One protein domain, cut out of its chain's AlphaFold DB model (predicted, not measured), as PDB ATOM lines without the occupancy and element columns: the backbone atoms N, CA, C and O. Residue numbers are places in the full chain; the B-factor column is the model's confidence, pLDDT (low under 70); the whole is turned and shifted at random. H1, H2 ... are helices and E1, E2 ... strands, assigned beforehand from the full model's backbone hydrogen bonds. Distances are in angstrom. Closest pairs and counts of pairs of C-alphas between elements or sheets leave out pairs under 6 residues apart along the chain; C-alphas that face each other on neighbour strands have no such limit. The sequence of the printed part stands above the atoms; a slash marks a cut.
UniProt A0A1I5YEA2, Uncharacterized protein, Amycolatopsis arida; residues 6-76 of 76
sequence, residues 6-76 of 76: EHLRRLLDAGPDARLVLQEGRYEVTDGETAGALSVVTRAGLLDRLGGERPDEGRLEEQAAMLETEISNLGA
ATOM      1  N   GLU A   6     104.666 130.621 144.250       93.88
ATOM      2  CA  GLU A   6     105.393 130.724 142.977       93.88
ATOM      3  C   GLU A   6     105.450 129.395 142.205       93.88
ATOM      4  O   GLU A   6     105.330 129.384 140.978       93.88
ATOM      5  N   HIS A   7     105.567 128.264 142.908       94.38
ATOM      6  CA  HIS A   7     105.607 126.937 142.294       94.38
ATOM      7  C   HIS A   7     104.245 126.572 141.698       94.38
ATOM      8  O   HIS A   7     104.160 126.078 140.573       94.38
ATOM      9  N   LEU A   8     103.169 126.876 142.427       94.56
ATOM     10  CA  LEU A   8     101.803 126.657 141.961       94.56
ATOM     11  C   LEU A   8     101.444 127.605 140.813       94.56
ATOM     12  O   LEU A   8     100.800 127.193 139.852       94.56
ATOM     13  N   ARG A   9     101.910 128.857 140.859       93.62
ATOM     14  CA  ARG A   9     101.731 129.820 139.769       93.62
ATOM     15  C   ARG A   9     102.402 129.334 138.488       93.62
ATOM     16  O   ARG A   9     101.750 129.303 137.450       93.62
ATOM     17  N   ARG A  10     103.653 128.868 138.581       93.19
ATOM     18  CA  ARG A  10     104.370 128.247 137.456       93.19
ATOM     19  C   ARG A  10     103.629 127.039 136.892       93.19
ATOM     20  O   ARG A  10     103.571 126.895 135.679       93.19
ATOM     21  N   LEU A  11     103.039 126.202 137.747       94.44
ATOM     22  CA  LEU A  11     102.221 125.070 137.305       94.44
ATOM     23  C   LEU A  11     100.960 125.527 136.550       94.44
ATOM     24  O   LEU A  11     100.614 124.947 135.525       94.44
ATOM     25  N   LEU A  12     100.269 126.559 137.038       92.00
ATOM     26  CA  LEU A  12      99.061 127.089 136.393       92.00
ATOM     27  C   LEU A  12      99.350 127.760 135.046       92.00
ATOM     28  O   LEU A  12      98.528 127.650 134.129       92.00
ATOM     29  N   ASP A  13     100.503 128.421 134.942       92.31
ATOM     30  CA  ASP A  13     100.989 129.070 133.722       92.31
ATOM     31  C   ASP A  13     101.589 128.063 132.713       92.31
ATOM     32  O   ASP A  13     101.812 128.412 131.554       92.31
ATOM     33  N   ALA A  14     101.832 126.814 133.128       92.94
ATOM     34  CA  ALA A  14     102.328 125.744 132.268       92.94
ATOM     35  C   ALA A  14     101.214 125.079 131.430       92.94
ATOM     36  O   ALA A  14     100.032 125.430 131.500       92.94
ATOM     37  N   GLY A  15     101.615 124.108 130.599       88.62
ATOM     38  CA  GLY A  15     100.721 123.367 129.709       88.62
ATOM     39  C   GLY A  15      99.620 122.581 130.440       88.62
ATOM     40  O   GLY A  15      99.708 122.351 131.645       88.62
ATOM     41  N   PRO A  16      98.570 122.144 129.724       88.00
ATOM     42  CA  PRO A  16      97.423 121.449 130.320       88.00
ATOM     43  C   PRO A  16      97.812 120.155 131.051       88.00
ATOM     44  O   PRO A  16      97.232 119.861 132.095       88.00
ATOM     45  N   ASP A  17      98.830 119.456 130.548       89.56
ATOM     46  CA  ASP A  17      99.345 118.200 131.103       89.56
ATOM     47  C   ASP A  17     100.469 118.410 132.130       89.56
ATOM     48  O   ASP A  17     101.063 117.453 132.627       89.56
ATOM     49  N   ALA A  18     100.764 119.668 132.476       94.06
ATOM     50  CA  ALA A  18     101.793 119.977 133.449       94.06
ATOM     51  C   ALA A  18     101.428 119.457 134.844       94.06
ATOM     52  O   ALA A  18     100.267 119.438 135.271       94.06
ATOM     53  N   ARG A  19     102.455 119.083 135.596       94.62
ATOM     54  CA  ARG A  19     102.369 118.622 136.976       94.62
ATOM     55  C   ARG A  19     103.544 119.150 137.782       94.62
ATOM     56  O   ARG A  19     104.640 119.336 137.259       94.62
ATOM     57  N   LEU A  20     103.299 119.376 139.062       94.31
ATOM     58  CA  LEU A  20     104.335 119.675 140.032       94.31
ATOM     59  C   LEU A  20     104.852 118.362 140.617       94.31
ATOM     60  O   LEU A  20     104.065 117.524 141.072       94.31
ATOM     61  N   VAL A  21     106.167 118.200 140.621       93.50
ATOM     62  CA  VAL A  21     106.856 117.046 141.189       93.50
ATOM     63  C   VAL A  21     107.857 117.480 142.250       93.50
ATOM     64  O   VAL A  21     108.387 118.589 142.200       93.50
ATOM     65  N   LEU A  22     108.114 116.596 143.210       90.94
ATOM     66  CA  LEU A  22     109.193 116.709 144.179       90.94
ATOM     67  C   LEU A  22     110.302 115.729 143.784       90.94
ATOM     68  O   LEU A  22     110.119 114.512 143.853       90.94
ATOM     69  N   GLN A  23     111.453 116.262 143.384       89.38
ATOM     70  CA  GLN A  23     112.624 115.494 142.972       89.38
ATOM     71  C   GLN A  23     113.863 116.013 143.700       89.38
ATOM     72  O   GLN A  23     114.145 117.207 143.688       89.38
ATOM     73  N   GLU A  24     114.591 115.119 144.377       85.38
ATOM     74  CA  GLU A  24     115.809 115.467 145.135       85.38
ATOM     75  C   GLU A  24     115.612 116.651 146.112       85.38
ATOM     76  O   GLU A  24     116.501 117.479 146.315       85.38
ATOM     77  N   GLY A  25     114.418 116.767 146.706       86.94
ATOM     78  CA  GLY A  25     114.076 117.858 147.625       86.94
ATOM     79  C   GLY A  25     113.773 119.207 146.955       86.94
ATOM     80  O   GLY A  25     113.681 120.218 147.661       86.94
ATOM     81  N   ARG A  26     113.614 119.238 145.625       89.06
ATOM     82  CA  ARG A  26     113.219 120.410 144.834       89.06
ATOM     83  C   ARG A  26     111.851 120.215 144.187       89.06
ATOM     84  O   ARG A  26     111.531 119.130 143.712       89.06
ATOM     85  N   TYR A  27     111.073 121.291 144.167       92.31
ATOM     86  CA  TYR A  27     109.790 121.345 143.479       92.31
ATOM     87  C   TYR A  27     109.994 121.809 142.037       92.31
ATOM     88  O   TYR A  27     110.481 122.916 141.807       92.31
ATOM     89  N   GLU A  28     109.605 120.978 141.073       92.62
ATOM     90  CA  GLU A  28     109.757 121.256 139.643       92.62
ATOM     91  C   GLU A  28     108.443 121.036 138.892       92.62
ATOM     92  O   GLU A  28     107.626 120.193 139.264       92.62
ATOM     93  N   VAL A  29     108.222 121.823 137.839       94.12
ATOM     94  CA  VAL A  29     107.069 121.672 136.945       94.12
ATOM     95  C   VAL A  29     107.528 120.916 135.707       94.12
ATOM     96  O   VAL A  29     108.471 121.336 135.043       94.12
ATOM     97  N   THR A  30     106.851 119.818 135.395       92.31
ATOM     98  CA  THR A  30     107.123 118.963 134.233       92.31
ATOM     99  C   THR A  30     105.825 118.667 133.491       92.31
ATOM    100  O   THR A  30     104.748 118.708 134.077       92.31
ATOM    101  N   ASP A  31     105.916 118.395 132.200       87.00
ATOM    102  CA  ASP A  31     104.835 118.033 131.282       87.00
ATOM    103  C   ASP A  31     104.644 116.509 131.131       87.00
ATOM    104  O   ASP A  31     103.814 116.069 130.339       87.00
ATOM    105  N   GLY A  32     105.369 115.688 131.904       79.94
ATOM    106  CA  GLY A  32     105.308 114.228 131.798       79.94
ATOM    107  C   GLY A  32     105.654 113.474 133.081       79.94
ATOM    108  O   GLY A  32     105.888 114.047 134.145       79.94
ATOM    109  N   GLU A  33     105.658 112.142 133.004       76.81
ATOM    110  CA  GLU A  33     106.158 111.310 134.099       76.81
ATOM    111  C   GLU A  33     107.678 111.427 134.198       76.81
ATOM    112  O   GLU A  33     108.402 111.135 133.250       76.81
ATOM    113  N   THR A  34     108.162 111.836 135.369       81.31
ATOM    114  CA  THR A  34     109.596 111.871 135.660       81.31
ATOM    115  C   THR A  34     109.942 110.716 136.586       81.31
ATOM    116  O   THR A  34     109.457 110.637 137.716       81.31
ATOM    117  N   ALA A  35     110.766 109.789 136.096       82.56
ATOM    118  CA  ALA A  35     111.192 108.629 136.867       82.56
ATOM    119  C   ALA A  35     111.968 109.070 138.119       82.56
ATOM    120  O   ALA A  35     112.935 109.821 138.028       82.56
ATOM    121  N   GLY A  36     111.541 108.590 139.290       84.31
ATOM    122  CA  GLY A  36     112.154 108.948 140.573       84.31
ATOM    123  C   GLY A  36     111.674 110.276 141.171       84.31
ATOM    124  O   GLY A  36     112.181 110.667 142.220       84.31
ATOM    125  N   ALA A  37     110.698 110.949 140.555       89.81
ATOM    126  CA  ALA A  37     110.060 112.130 141.124       89.81
ATOM    127  C   ALA A  37     108.704 111.774 141.753       89.81
ATOM    128  O   ALA A  37     107.913 111.016 141.186       89.81
ATOM    129  N   LEU A  38     108.410 112.344 142.923       89.31
ATOM    130  CA  LEU A  38     107.103 112.206 143.559       89.31
ATOM    131  C   LEU A  38     106.135 113.212 142.938       89.31
ATOM    132  O   LEU A  38     106.358 114.418 143.000       89.31
ATOM    133  N   SER A  39     105.032 112.730 142.377       90.81
ATOM    134  CA  SER A  39     103.977 113.614 141.888       90.81
ATOM    135  C   SER A  39     103.242 114.287 143.040       90.81
ATOM    136  O   SER A  39     102.570 113.608 143.809       90.81
ATOM    137  N   VAL A  40     103.295 115.615 143.090       92.25
ATOM    138  CA  VAL A  40     102.587 116.418 144.093       92.25
ATOM    139  C   VAL A  40     101.158 116.691 143.645       92.25
ATOM    140  O   VAL A  40     100.205 116.315 144.317       92.25
ATOM    141  N   VAL A  41     100.995 117.341 142.491       94.06
ATOM    142  CA  VAL A  41      99.680 117.732 141.967       94.06
ATOM    143  C   VAL A  41      99.766 118.009 140.467       94.06
ATOM    144  O   VAL A  41     100.784 118.493 139.975       94.06
ATOM    145  N   THR A  42      98.707 117.703 139.719       94.25
ATOM    146  CA  THR A  42      98.587 118.092 138.303       94.25
ATOM    147  C   THR A  42      98.002 119.495 138.184       94.25
ATOM    148  O   THR A  42      97.308 119.962 139.086       94.25
ATOM    149  N   ARG A  43      98.214 120.177 137.056       93.38
ATOM    150  CA  ARG A  43      97.589 121.482 136.795       93.38
ATOM    151  C   ARG A  43      96.065 121.403 136.894       93.38
ATOM    152  O   ARG A  43      95.446 122.257 137.519       93.38
ATOM    153  N   ALA A  44      95.474 120.358 136.313       92.19
ATOM    154  CA  ALA A  44      94.039 120.104 136.399       92.19
ATOM    155  C   ALA A  44      93.578 119.886 137.849       92.19
ATOM    156  O   ALA A  44      92.598 120.491 138.271       92.19
ATOM    157  N   GLY A  45      94.312 119.092 138.635       92.88
ATOM    158  CA  GLY A  45      93.991 118.857 140.044       92.88
ATOM    159  C   GLY A  45      94.141 120.107 140.912       92.88
ATOM    160  O   GLY A  45      93.346 120.329 141.818       92.88
ATOM    161  N   LEU A  46      95.125 120.961 140.616       92.69
ATOM    162  CA  LEU A  46      95.275 122.246 141.293       92.69
ATOM    163  C   LEU A  46      94.112 123.189 140.956       92.69
ATOM    164  O   LEU A  46      93.575 123.829 141.854       92.69
ATOM    165  N   LEU A  47      93.694 123.258 139.689       91.56
ATOM    166  CA  LEU A  47      92.533 124.055 139.281       91.56
ATOM    167  C   LEU A  47      91.241 123.582 139.950       91.56
ATOM    168  O   LEU A  47      90.455 124.418 140.387       91.56
ATOM    169  N   ASP A  48      91.042 122.270 140.060       91.56
ATOM    170  CA  ASP A  48      89.889 121.680 140.742       91.56
ATOM    171  C   ASP A  48      89.848 122.083 142.225       91.56
ATOM    172  O   ASP A  48      88.846 122.615 142.703       91.56
ATOM    173  N   ARG A  49      90.990 121.983 142.924       89.56
ATOM    174  CA  ARG A  49      91.140 122.439 144.320       89.56
ATOM    175  C   ARG A  49      90.860 123.932 144.505       89.56
ATOM    176  O   ARG A  49      90.375 124.345 145.554       89.56
ATOM    177  N   LEU A  50      91.176 124.738 143.497       89.50
ATOM    178  CA  LEU A  50      90.975 126.186 143.502       89.50
ATOM    179  C   LEU A  50      89.575 126.614 143.035       89.50
ATOM    180  O   LEU A  50      89.287 127.808 143.023       89.50
ATOM    181  N   GLY A  51      88.711 125.677 142.634       86.38
ATOM    182  CA  GLY A  51      87.373 125.990 142.126       86.38
ATOM    183  C   GLY A  51      87.359 126.589 140.713       86.38
ATOM    184  O   GLY A  51      86.378 127.215 140.324       86.38
ATOM    185  N   GLY A  52      88.430 126.414 139.933       76.31
ATOM    186  CA  GLY A  52      88.502 126.827 138.526       76.31
ATOM    187  C   GLY A  52      88.720 128.324 138.269       76.31
ATOM    188  O   GLY A  52      88.824 128.726 137.110       76.31
ATOM    189  N   GLU A  53      88.824 129.151 139.309       78.00
ATOM    190  CA  GLU A  53      89.112 130.583 139.183       78.00
ATOM    191  C   GLU A  53      90.620 130.871 139.172       78.00
ATOM    192  O   GLU A  53      91.440 130.047 139.578       78.00
ATOM    193  N   ARG A  54      91.010 132.063 138.692       77.19
ATOM    194  CA  ARG A  54      92.410 132.505 138.736       77.19
ATOM    195  C   ARG A  54      92.739 132.926 140.174       77.19
ATOM    196  O   ARG A  54      92.266 133.981 140.589       77.19
ATOM    197  N   PRO A  55      93.555 132.161 140.918       84.12
ATOM    198  CA  PRO A  55      93.794 132.439 142.324       84.12
ATOM    199  C   PRO A  55      94.689 133.668 142.503       84.12
ATOM    200  O   PRO A  55      95.592 133.945 141.696       84.12
ATOM    201  N   ASP A  56      94.443 134.379 143.596       88.62
ATOM    202  CA  ASP A  56      95.357 135.340 144.194       88.62
ATOM    203  C   ASP A  56      96.509 134.638 144.937       88.62
ATOM    204  O   ASP A  56      96.502 133.429 145.176       88.62
ATOM    205  N   GLU A  57      97.541 135.408 145.276       88.75
ATOM    206  CA  GLU A  57      98.757 134.899 145.921       88.75
ATOM    207  C   GLU A  57      98.482 134.259 147.290       88.75
ATOM    208  O   GLU A  57      99.057 133.217 147.598       88.75
ATOM    209  N   GLY A  58      97.556 134.821 148.078       90.25
ATOM    210  CA  GLY A  58      97.199 134.289 149.395       90.25
ATOM    211  C   GLY A  58      96.589 132.894 149.300       90.25
ATOM    212  O   GLY A  58      97.027 131.974 149.990       90.25
ATOM    213  N   ARG A  59      95.649 132.701 148.369       91.19
ATOM    214  CA  ARG A  59      95.080 131.377 148.076       91.19
ATOM    215  C   ARG A  59      96.124 130.367 147.611       91.19
ATOM    216  O   ARG A  59      96.047 129.198 147.982       91.19
ATOM    217  N   LEU A  60      97.100 130.796 146.813       93.50
ATOM    218  CA  LEU A  60      98.189 129.923 146.382       93.50
ATOM    219  C   LEU A  60      99.107 129.520 147.547       93.50
ATOM    220  O   LEU A  60      99.485 128.355 147.625       93.50
ATOM    221  N   GLU A  61      99.438 130.428 148.469       94.38
ATOM    222  CA  GLU A  61     100.215 130.081 149.672       94.38
ATOM    223  C   GLU A  61      99.457 129.092 150.573       94.38
ATOM    224  O   GLU A  61     100.040 128.114 151.040       94.38
ATOM    225  N   GLU A  62      98.147 129.280 150.766       93.81
ATOM    226  CA  GLU A  62      97.317 128.327 151.515       93.81
ATOM    227  C   GLU A  62      97.356 126.930 150.887       93.81
ATOM    228  O   GLU A  62      97.595 125.939 151.580       93.81
ATOM    229  N   GLN A  63      97.169 126.841 149.565       94.25
ATOM    230  CA  GLN A  63      97.238 125.561 148.856       94.25
ATOM    231  C   GLN A  63      98.633 124.934 148.918       94.25
ATOM    232  O   GLN A  63      98.750 123.716 149.046       94.25
ATOM    233  N   ALA A  64      99.690 125.744 148.862       94.31
ATOM    234  CA  ALA A  64     101.062 125.271 148.995       94.31
ATOM    235  C   ALA A  64     101.307 124.635 150.372       94.31
ATOM    236  O   ALA A  64     101.850 123.534 150.443       94.31
ATOM    237  N   ALA A  65     100.855 125.274 151.453       93.44
ATOM    238  CA  ALA A  65     100.996 124.745 152.809       93.44
ATOM    239  C   ALA A  65     100.197 123.444 153.026       93.44
ATOM    240  O   ALA A  65     100.676 122.516 153.689       93.44
ATOM    241  N   MET A  66      98.995 123.347 152.443       92.88
ATOM    242  CA  MET A  66      98.184 122.124 152.487       92.88
ATOM    243  C   MET A  66      98.884 120.967 151.769       92.88
ATOM    244  O   MET A  66      99.092 119.913 152.368       92.88
ATOM    245  N   LEU A  67      99.326 121.193 150.529       92.81
ATOM    246  CA  LEU A  67     100.049 120.194 149.739       92.81
ATOM    247  C   LEU A  67     101.351 119.758 150.421       92.81
ATOM    248  O   LEU A  67     101.663 118.572 150.450       92.81
ATOM    249  N   GLU A  68     102.097 120.686 151.016       90.94
ATOM    250  CA  GLU A  68     103.310 120.373 151.779       90.94
ATOM    251  C   GLU A  68     103.033 119.472 152.991       90.94
ATOM    252  O   GLU A  68     103.783 118.528 153.258       90.94
ATOM    253  N   THR A  69     101.930 119.720 153.696       90.88
ATOM    254  CA  THR A  69     101.487 118.871 154.808       90.88
ATOM    255  C   THR A  69     101.080 117.479 154.313       90.88
ATOM    256  O   THR A  69     101.470 116.477 154.911       90.88
ATOM    257  N   GLU A  70     100.346 117.396 153.199       90.94
ATOM    258  CA  GLU A  70      99.971 116.124 152.563       90.94
ATOM    259  C   GLU A  70     101.209 115.300 152.170       90.94
ATOM    260  O   GLU A  70     101.292 114.119 152.508       90.94
ATOM    261  N   ILE A  71     102.204 115.922 151.528       88.44
ATOM    262  CA  ILE A  71     103.466 115.264 151.148       88.44
ATOM    263  C   ILE A  71     104.225 114.780 152.385       88.44
ATOM    264  O   ILE A  71     104.715 113.651 152.402       88.44
ATOM    265  N   SER A  72     104.319 115.617 153.421       86.19
ATOM    266  CA  SER A  72     105.036 115.273 154.653       86.19
ATOM    267  C   SER A  72     104.420 114.058 155.346       86.19
ATOM    268  O   SER A  72     105.148 113.227 155.878       86.19
ATOM    269  N   ASN A  73     103.093 113.914 155.284       83.94
ATOM    270  CA  ASN A  73     102.385 112.752 155.822       83.94
ATOM    271  C   ASN A  73     102.567 111.483 154.973       83.94
ATOM    272  O   ASN A  73     102.515 110.386 155.516       83.94
ATOM    273  N   LEU A  74     102.760 111.609 153.657       78.75
ATOM    274  CA  LEU A  74     103.001 110.469 152.761       78.75
ATOM    275  C   LEU A  74     104.436 109.927 152.848       78.75
ATOM    276  O   LEU A  74     104.670 108.772 152.504       78.75
ATOM    277  N   GLY A  75     105.391 110.763 153.264       64.88
ATOM    278  CA  GLY A  75     106.796 110.392 153.452       64.88
ATOM    279  C   GLY A  75     107.184 109.999 154.883       64.88
ATOM    280  O   GLY A  75     108.373 109.781 155.118       64.88
ATOM    281  N   ALA A  76     106.225 109.962 155.816       51.19
ATOM    282  CA  ALA A  76     106.421 109.599 157.224       51.19
ATOM    283  C   ALA A  76     106.306 108.088 157.481       51.19
ATOM    284  O   ALA A  76     105.509 107.416 156.785       51.19
TER     285      ALA A  76
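AT A GLANCE: This is residues 6 to 76 of the 76 residues of an uncharacterized protein of Amycolatopsis arida (UniProt A0A1I5YEA2). A small antiparallel sheet, order E2 E1 E3, has H1 packed over E2 and E1 and H2 beside the strands on the same face, while long H3 passes across H1 and grazes the sheet. The printed part has 71 residues with three named helices and three strands, H1 E1 E2 E3 H2 H3, class mixed. It is compact, radius of gyration of the C-alphas 11.6 A, spans 31 by 25 by 18 A.

HOW THE PARTS SIT: E1, residues 19 to 23, forms a hairpin with E2, residues 26 to 30; N 21 and O 28 are 2.8 A apart. E3, residues 38 to 42, is E1's other antiparallel neighbour, with N 22 and O 38 2.8 A apart. H1, residues 6 to 13, has a height of 8.5 A over the sheet. It touches H2, residues 43 to 49; the closest C-alphas, Leu 12 and Arg 43, are 5.8 A apart. H3, residues 57 to 74, only just touches H1, with 3 pairs of C-alphas within 8 A, closest Leu 8 and Leu 60, 6.6 A, through residues 60 to 64 alone. In H1, H2 and H3 every O i to N i+4 pair is within hydrogen-bond range.

IN THESE COORDINATES: H1 begins at C-alpha 6 (105.393, 130.724, 142.977); H3, 25.7 A long, ends at C-alpha 74 (103.001, 110.469, 152.761).

THE WHOLE: The printed part has no cut and no long link; pLDDT is under 70 at residues 75 to 76.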